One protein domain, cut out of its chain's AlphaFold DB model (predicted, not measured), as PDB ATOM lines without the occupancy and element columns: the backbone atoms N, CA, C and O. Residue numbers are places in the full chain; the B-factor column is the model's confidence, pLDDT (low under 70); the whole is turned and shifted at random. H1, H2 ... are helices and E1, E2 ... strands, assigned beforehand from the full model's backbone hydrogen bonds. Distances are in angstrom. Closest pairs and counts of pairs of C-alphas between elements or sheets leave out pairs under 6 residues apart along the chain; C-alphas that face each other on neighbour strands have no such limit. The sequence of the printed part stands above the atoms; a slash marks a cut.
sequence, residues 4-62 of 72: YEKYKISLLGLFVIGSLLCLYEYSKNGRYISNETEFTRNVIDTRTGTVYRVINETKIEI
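This is residues 4 to 62 of the 72 residues of an uncharacterized protein of Flavobacterium psychrolimnae (UniProt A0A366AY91). One long helix, H1, sticks out like a handle from a small head, a four-stranded antiparallel sheet of E1 to E4 with no helix over either of its faces. Residues 4 to 25 of H1 stand free and make most of the length, while the head is a meander, each strand the antiparallel neighbour of the one before. The printed part has 59 residues, with one named helix and four named strands in the order H1 E1 E2 E3 E4, and the sheet runs E1 - E2 - E3 - E4. The class is mixed, helices and strands; the whole is extended, with a radius of gyration of the C-alphas of 18.5 A and spans of 58 by 20 by 13 A.

Find C-alpha 4 at (-35.171, -12.339, -21.910); from there H1, residues 4 to 28, runs 36.2 A to C-alpha 28 at (-31.720, -24.335, 12.042). Next look at E1, residues 31 to 34, which is 9.7 A long. E2, residues 40 to 45, runs back over 15.8 A, and E3, residues 50 to 55, measures 15.9 A. E4, residues 58 to 61, is 9.9 A long and ends at C-alpha 61 at (-22.129, -24.407, 29.428).

Start at H1, where every O i to N i+4 pair is within hydrogen-bond range. H1 is not on the sheet, and it is apart from E2, E3 and E4. Cross the tight link of two residues to reach E1, an edge strand. E1 and E2 form an antiparallel hairpin at 145 degrees between their directions; look for N 32 and O 44, 2.9 A apart, and N 44 and O 32, 2.8 A apart. E2 and E3, the inner strands, form the next antiparallel hairpin at 162 degrees, with N 43 and O 52 at 2.8 A; the C-alphas of Asn 42 and Arg 53 face each other at 4.5 A. E3 and E4 form the third hairpin, antiparallel at 149 degrees, with N 53 and O 60 at 2.8 A. E4 is the other edge strand and is apart from E1. The sheet is only just strongly twisted, its C-alphas lying up to 4.1 A off its best plane.

Look from Tyr 4 to Asn 56 for the two C-alphas farthest apart, 58.8 A. Without the residues that stand free, the body has 37 residues and spans 26 by 16 by 13 A. The printed part has no cut, and the links H1 to E1, E1 to E2, E2 to E3 and E3 to E4 are tight. The mean pLDDT of the printed part is 87.2, and residue 35 is the one printed residue under 70.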
ATOM      1  N   TYR A   4     -36.441 -11.808 -22.402       89.50
ATOM      2  CA  TYR A   4     -35.171 -12.339 -21.910       89.50
ATOM      3  C   TYR A   4     -34.767 -11.787 -20.532       89.50
ATOM      4  O   TYR A   4     -34.364 -12.547 -19.654       89.50
ATOM      5  N   GLU A   5     -34.939 -10.483 -20.299       92.06
ATOM      6  CA  GLU A   5     -34.688  -9.861 -18.989       92.06
ATOM      7  C   GLU A   5     -35.603 -10.426 -17.897       92.06
ATOM      8  O   GLU A   5     -35.153 -10.672 -16.780       92.06
ATOM      9  N   LYS A   6     -36.872 -10.707 -18.227       91.94
ATOM     10  CA  LYS A   6     -37.812 -11.343 -17.288       91.94
ATOM     11  C   LYS A   6     -37.353 -12.744 -16.878       91.94
ATOM     12  O   LYS A   6     -37.383 -13.059 -15.692       91.94
ATOM     13  N   TYR A   7     -36.882 -13.562 -17.823       94.44
ATOM     14  CA  TYR A   7     -36.353 -14.896 -17.514       94.44
ATOM     15  C   TYR A   7     -35.117 -14.842 -16.614       94.44
ATOM     16  O   TYR A   7     -35.034 -15.613 -15.662       94.44
ATOM     17  N   LYS A   8     -34.189 -13.905 -16.863       93.88
ATOM     18  CA  LYS A   8     -33.005 -13.708 -16.010       93.88
ATOM     19  C   LYS A   8     -33.377 -13.400 -14.565       93.88
ATOM     20  O   LYS A   8     -32.829 -14.014 -13.656       93.88
ATOM     21  N   ILE A   9     -34.316 -12.479 -14.355       95.44
ATOM     22  CA  ILE A   9     -34.759 -12.113 -13.006       95.44
ATOM     23  C   ILE A   9     -35.480 -13.278 -12.333       95.44
ATOM     24  O   ILE A   9     -35.241 -13.536 -11.158       95.44
ATOM     25  N   SER A  10     -36.307 -14.016 -13.074       94.75
ATOM     26  CA  SER A  10     -36.996 -15.191 -12.533       94.75
ATOM     27  C   SER A  10     -36.006 -16.276 -12.086       94.75
ATOM     28  O   SER A  10     -36.127 -16.820 -10.990       94.75
ATOM     29  N   LEU A  11     -34.975 -16.543 -12.898       96.38
ATOM     30  CA  LEU A  11     -33.919 -17.501 -12.568       96.38
ATOM     31  C   LEU A  11     -33.098 -17.051 -11.353       96.38
ATOM     32  O   LEU A  11     -32.834 -17.853 -10.459       96.38
ATOM     33  N   LEU A  12     -32.736 -15.767 -11.292       96.69
ATOM     34  CA  LEU A  12     -32.046 -15.193 -10.139       96.69
ATOM     35  C   LEU A  12     -32.900 -15.301  -8.869       96.69
ATOM     36  O   LEU A  12     -32.391 -15.689  -7.825       96.69
ATOM     37  N   GLY A  13     -34.199 -15.012  -8.962       97.00
ATOM     38  CA  GLY A  13     -35.134 -15.143  -7.847       97.00
ATOM     39  C   GLY A  13     -35.186 -16.570  -7.304       97.00
ATOM     40  O   GLY A  13     -35.039 -16.771  -6.102       97.00
ATOM     41  N   LEU A  14     -35.307 -17.567  -8.186       97.12
ATOM     42  CA  LEU A  14     -35.269 -18.982  -7.798       97.12
ATOM     43  C   LEU A  14     -33.945 -19.364  -7.127       97.12
ATOM     44  O   LEU A  14     -33.955 -20.041  -6.101       97.12
ATOM     45  N   PHE A  15     -32.817 -18.898  -7.665       97.44
ATOM     46  CA  PHE A  15     -31.499 -19.146  -7.080       97.44
ATOM     47  C   PHE A  15     -31.362 -18.541  -5.677       97.44
ATOM     48  O   PHE A  15     -30.868 -19.201  -4.761       97.44
ATOM     49  N   VAL A  16     -31.827 -17.304  -5.484       97.69
ATOM     50  CA  VAL A  16     -31.782 -16.622  -4.186       97.69
ATOM     51  C   VAL A  16     -32.685 -17.325  -3.175       97.69
ATOM     52  O   VAL A  16     -32.243 -17.592  -2.062       97.69
ATOM     53  N   ILE A  17     -33.913 -17.689  -3.557       97.00
ATOM     54  CA  ILE A  17     -34.835 -18.428  -2.682       97.00
ATOM     55  C   ILE A  17     -34.237 -19.783  -2.286       97.00
ATOM     56  O   ILE A  17     -34.233 -20.124  -1.105       97.00
ATOM     57  N   GLY A  18     -33.680 -20.532  -3.242       96.81
ATOM     58  CA  GLY A  18     -32.997 -21.796  -2.962       96.81
ATOM     59  C   GLY A  18     -31.817 -21.619  -2.003       96.81
ATOM     60  O   GLY A  18     -31.705 -22.341  -1.014       96.81
ATOM     61  N   SER A  19     -30.987 -20.599  -2.232       95.19
ATOM     62  CA  SER A  19     -29.853 -20.270  -1.356       95.19
ATOM     63  C   SER A  19     -30.304 -19.911   0.064       95.19
ATOM     64  O   SER A  19     -29.697 -20.354   1.038       95.19
ATOM     65  N   LEU A  20     -31.398 -19.151   0.197       94.31
ATOM     66  CA  LEU A  20     -31.991 -18.808   1.491       94.31
ATOM     67  C   LEU A  20     -32.533 -20.042   2.220       94.31
ATOM     68  O   LEU A  20     -32.364 -20.134   3.430       94.31
ATOM     69  N   LEU A  21     -33.130 -21.004   1.510       92.94
ATOM     70  CA  LEU A  21     -33.566 -22.272   2.103       92.94
ATOM     71  C   LEU A  21     -32.380 -23.100   2.614       92.94
ATOM     72  O   LEU A  21     -32.437 -23.614   3.729       92.94
ATOM     73  N   CYS A  22     -31.284 -23.179   1.851       88.38
ATOM     74  CA  CYS A  22     -30.060 -23.844   2.305       88.38
ATOM     75  C   CYS A  22     -29.489 -23.183   3.567       88.38
ATOM     76  O   CYS A  22     -29.153 -23.876   4.526       88.38
ATOM     77  N   LEU A  23     -29.413 -21.850   3.592       85.25
ATOM     78  CA  LEU A  23     -28.942 -21.099   4.759       85.25
ATOM     79  C   LEU A  23     -29.883 -21.239   5.957       85.25
ATOM     80  O   LEU A  23     -29.417 -21.334   7.090       85.25
ATOM     81  N   TYR A  24     -31.194 -21.270   5.722       84.62
ATOM     82  CA  TYR A  24     -32.188 -21.489   6.764       84.62
ATOM     83  C   TYR A  24     -32.009 -22.861   7.415       84.62
ATOM     84  O   TYR A  24     -31.937 -22.946   8.639       84.62
ATOM     85  N   GLU A  25     -31.870 -23.919   6.617       83.75
ATOM     86  CA  GLU A  25     -31.676 -25.270   7.140       83.75
ATOM     87  C   GLU A  25     -30.322 -25.413   7.849       83.75
ATOM     88  O   GLU A  25     -30.232 -26.016   8.919       83.75
ATOM     89  N   TYR A  26     -29.278 -24.779   7.311       79.81
ATOM     90  CA  TYR A  26     -27.976 -24.697   7.966       79.81
ATOM     91  C   TYR A  26     -28.058 -23.996   9.327       79.81
ATOM     92  O   TYR A  26     -27.559 -24.508  10.325       79.81
ATOM     93  N   SER A  27     -28.737 -22.848   9.385       74.81
ATOM     94  CA  SER A  27     -28.946 -22.073  10.611       74.81
ATOM     95  C   SER A  27     -29.784 -22.841  11.635       74.81
ATOM     96  O   SER A  27     -29.435 -22.907  12.815       74.81
ATOM     97  N   LYS A  28     -30.857 -23.505  11.192       74.00
ATOM     98  CA  LYS A  28     -31.720 -24.335  12.042       74.00
ATOM     99  C   LYS A  28     -30.946 -25.485  12.688       74.00
ATOM    100  O   LYS A  28     -31.166 -25.778  13.865       74.00
ATOM    101  N   ASN A  29     -30.001 -26.065  11.950       79.00
ATOM    102  CA  ASN A  29     -29.088 -27.107  12.417       79.00
ATOM    103  C   ASN A  29     -27.766 -26.550  12.974       79.00
ATOM    104  O   ASN A  29     -26.833 -27.324  13.175       79.00
ATOM    105  N   GLY A  30     -27.687 -25.237  13.233       75.81
ATOM    106  CA  GLY A  30     -26.488 -24.461  13.558       75.81
ATOM    107  C   GLY A  30     -25.774 -24.894  14.838       75.81
ATOM    108  O   GLY A  30     -25.847 -24.235  15.876       75.81
ATOM    109  N   ARG A  31     -25.098 -26.037  14.772       82.75
ATOM    110  CA  ARG A  31     -24.264 -26.612  15.819       82.75
ATOM    111  C   ARG A  31     -22.985 -27.117  15.175       82.75
ATOM    112  O   ARG A  31     -23.020 -28.068  14.400       82.75
ATOM    113  N   TYR A  32     -21.857 -26.525  15.538       82.38
ATOM    114  CA  TYR A  32     -20.553 -27.097  15.217       82.38
ATOM    115  C   TYR A  32     -20.138 -28.022  16.347       82.38
ATOM    116  O   TYR A  32     -20.167 -27.629  17.512       82.38
ATOM    117  N   ILE A  33     -19.758 -29.249  16.007       82.25
ATOM    118  CA  ILE A  33     -19.278 -30.246  16.960       82.25
ATOM    119  C   ILE A  33     -17.778 -30.401  16.721       82.25
ATOM    120  O   ILE A  33     -17.352 -30.612  15.590       82.25
ATOM    121  N   SER A  34     -16.977 -30.261  17.773       77.31
ATOM    122  CA  SER A  34     -15.529 -30.475  17.727       77.31
ATOM    123  C   SER A  34     -15.093 -31.429  18.834       77.31
ATOM    124  O   SER A  34     -15.633 -31.393  19.945       77.31
ATOM    125  N   ASN A  35     -14.097 -32.268  18.531       69.44
ATOM    126  CA  ASN A  35     -13.569 -33.313  19.415       69.44
ATOM    127  C   ASN A  35     -14.681 -34.212  19.975       69.44
ATOM    128  O   ASN A  35     -15.025 -34.123  21.153       69.44
ATOM    129  N   GLU A  36     -15.266 -35.036  19.104       77.88
ATOM    130  CA  GLU A  36     -16.260 -36.040  19.477       77.88
ATOM    131  C   GLU A  36     -15.556 -37.337  19.894       77.88
ATOM    132  O   GLU A  36     -14.794 -37.936  19.140       77.88
ATOM    133  N   THR A  37     -15.805 -37.737  21.131       82.31
ATOM    134  CA  THR A  37     -15.470 -39.042  21.703       82.31
ATOM    135  C   THR A  37     -16.769 -39.674  22.196       82.31
ATOM    136  O   THR A  37     -17.770 -38.973  22.337       82.31
ATOM    137  N   GLU A  38     -16.752 -40.969  22.519       77.25
ATOM    138  CA  GLU A  38     -17.923 -41.687  23.054       77.25
ATOM    139  C   GLU A  38     -18.563 -40.969  24.258       77.25
ATOM    140  O   GLU A  38     -19.782 -40.952  24.405       77.25
ATOM    141  N   PHE A  39     -17.745 -40.298  25.072       78.94
ATOM    142  CA  PHE A  39     -18.182 -39.693  26.330       78.94
ATOM    143  C   PHE A  39     -18.194 -38.167  26.317       78.94
ATOM    144  O   PHE A  39     -18.841 -37.564  27.172       78.94
ATOM    145  N   THR A  40     -17.478 -37.517  25.392       84.81
ATOM    146  CA  THR A  40     -17.336 -36.054  25.381       84.81
ATOM    147  C   THR A  40     -17.416 -35.455  23.984       84.81
ATOM    148  O   THR A  40     -16.795 -35.953  23.048       84.81
ATOM    149  N   ARG A  41     -18.146 -34.343  23.854       87.81
ATOM    150  CA  ARG A  41     -18.206 -33.528  22.629       87.81
ATOM    151  C   ARG A  41     -18.284 -32.046  22.967       87.81
ATOM    152  O   ARG A  41     -19.071 -31.646  23.827       87.81
ATOM    153  N   ASN A  42     -17.496 -31.216  22.289       86.50
ATOM    154  CA  ASN A  42     -17.624 -29.762  22.395       86.50
ATOM    155  C   ASN A  42     -18.574 -29.271  21.306       86.50
ATOM    156  O   ASN A  42     -18.436 -29.648  20.146       86.50
ATOM    157  N   VAL A  43     -19.540 -28.436  21.675       88.25
ATOM    158  CA  VAL A  43     -20.568 -27.929  20.770       88.25
ATOM    159  C   VAL A  43     -20.598 -26.408  20.821       88.25
ATOM    160  O   VAL A  43     -20.662 -25.814  21.896       88.25
ATOM    161  N   ILE A  44     -20.584 -25.790  19.645       87.81
ATOM    162  CA  ILE A  44     -20.830 -24.364  19.445       87.81
ATOM    163  C   ILE A  44     -22.205 -24.249  18.791       87.81
ATOM    164  O   ILE A  44     -22.357 -24.592  17.620       87.81
ATOM    165  N   ASP A  45     -23.217 -23.819  19.543       87.50
ATOM    166  CA  ASP A  45     -24.564 -23.578  19.018       87.50
ATOM    167  C   ASP A  45     -24.630 -22.148  18.475       87.50
ATOM    168  O   ASP A  45     -24.706 -21.174  19.224       87.50
ATOM    169  N   THR A  46     -24.592 -22.013  17.150       82.38
ATOM    170  CA  THR A  46     -24.574 -20.713  16.466       82.38
ATOM    171  C   THR A  46     -25.917 -20.008  16.449       82.38
ATOM    172  O   THR A  46     -25.972 -18.836  16.093       82.38
ATOM    173  N   ARG A  47     -26.998 -20.678  16.861       83.19
ATOM    174  CA  ARG A  47     -28.315 -20.042  17.018       83.19
ATOM    175  C   ARG A  47     -28.355 -19.179  18.271       83.19
ATOM    176  O   ARG A  47     -29.063 -18.183  18.318       83.19
ATOM    177  N   THR A  48     -27.622 -19.604  19.298       85.25
ATOM    178  CA  THR A  48     -27.594 -18.967  20.622       85.25
ATOM    179  C   THR A  48     -26.263 -18.289  20.930       85.25
ATOM    180  O   THR A  48     -26.178 -17.538  21.895       85.25
ATOM    181  N   GLY A  49     -25.219 -18.570  20.147       82.12
ATOM    182  CA  GLY A  49     -23.847 -18.171  20.457       82.12
ATOM    183  C   GLY A  49     -23.258 -18.923  21.656       82.12
ATOM    184  O   GLY A  49     -22.198 -18.544  22.147       82.12
ATOM    185  N   THR A  50     -23.931 -19.970  22.149       86.81
ATOM    186  CA  THR A  50     -23.491 -20.700  23.343       86.81
ATOM    187  C   THR A  50     -22.456 -21.754  22.983       86.81
ATOM    188  O   THR A  50     -22.619 -22.527  22.037       86.81
ATOM    189  N   VAL A  51     -21.399 -21.816  23.786       88.44
ATOM    190  CA  VAL A  51     -20.403 -22.884  23.726       88.44
ATOM    191  C   VAL A  51     -20.632 -23.787  24.926       88.44
ATOM    192  O   VAL A  51     -20.731 -23.324  26.061       88.44
ATOM    193  N   TYR A  52     -20.755 -25.087  24.693       89.12
ATOM    194  CA  TYR A  52     -20.971 -26.053  25.760       89.12
ATOM    195  C   TYR A  52     -20.277 -27.373  25.466       89.12
ATOM    196  O   TYR A  52     -20.090 -27.767  24.317       89.12
ATOM    197  N   ARG A  53     -19.921 -28.087  26.525       89.38
ATOM    198  CA  ARG A  53     -19.442 -29.462  26.448       89.38
ATOM    199  C   ARG A  53     -20.574 -30.394  26.844       89.38
ATOM    200  O   ARG A  53     -21.264 -30.139  27.825       89.38
ATOM    201  N   VAL A  54     -20.768 -31.464  26.089       89.31
ATOM    202  CA  VAL A  54     -21.626 -32.574  26.508       89.31
ATOM    203  C   VAL A  54     -20.715 -33.670  27.045       89.31
ATOM    204  O   VAL A  54     -19.805 -34.080  26.327       89.31
ATOM    205  N   ILE A  55     -20.928 -34.087  28.293       89.50
ATOM    206  CA  ILE A  55     -20.228 -35.202  28.947       89.50
ATOM    207  C   ILE A  55     -21.287 -36.209  29.383       89.50
ATOM    208  O   ILE A  55     -22.129 -35.841  30.198       89.50
ATOM    209  N   ASN A  56     -21.276 -37.436  28.855       86.81
ATOM    210  CA  ASN A  56     -22.282 -38.470  29.160       86.81
ATOM    211  C   ASN A  56     -23.716 -37.903  29.134       86.81
ATOM    212  O   ASN A  56     -24.428 -37.944  30.134       86.81
ATOM    213  N   GLU A  57     -24.088 -37.256  28.024       84.38
ATOM    214  CA  GLU A  57     -25.392 -36.592  27.808       84.38
ATOM    215  C   GLU A  57     -25.668 -35.337  28.663       84.38
ATOM    216  O   GLU A  57     -26.615 -34.597  28.396       84.38
ATOM    217  N   THR A  58     -24.806 -35.006  29.625       86.69
ATOM    218  CA  THR A  58     -24.941 -33.802  30.454       86.69
ATOM    219  C   THR A  58     -24.358 -32.583  29.745       86.69
ATOM    220  O   THR A  58     -23.179 -32.562  29.392       86.69
ATOM    221  N   LYS A  59     -25.170 -31.534  29.561       87.19
ATOM    222  CA  LYS A  59     -24.756 -30.257  28.959       87.19
ATOM    223  C   LYS A  59     -24.128 -29.330  30.007       87.19
ATOM    224  O   LYS A  59     -24.812 -28.875  30.917       87.19
ATOM    225  N   ILE A  60     -22.858 -28.987  29.821       89.94
ATOM    226  CA  ILE A  60     -22.103 -28.041  30.651       89.94
ATOM    227  C   ILE A  60     -21.772 -26.813  29.800       89.94
ATOM    228  O   ILE A  60     -20.983 -26.892  28.858       89.94
ATOM    229  N   GLU A  61     -22.395 -25.680  30.106       88.19
ATOM    230  CA  GLU A  61     -22.129 -24.407  29.428       88.19
ATOM    231  C   GLU A  61     -20.752 -23.847  29.814       88.19
ATOM    232  O   GLU A  61     -20.390 -23.806  30.990       88.19
ATOM    233  N   ILE A  62     -19.990 -23.387  28.822       85.38
ATOM    234  CA  ILE A  62     -18.673 -22.776  29.005       85.38
ATOM    235  C   ILE A  62     -18.857 -21.260  28.920       85.38
ATOM    236  O   ILE A  62     -18.946 -20.698  27.833       85.38
TER     237      ILE A  62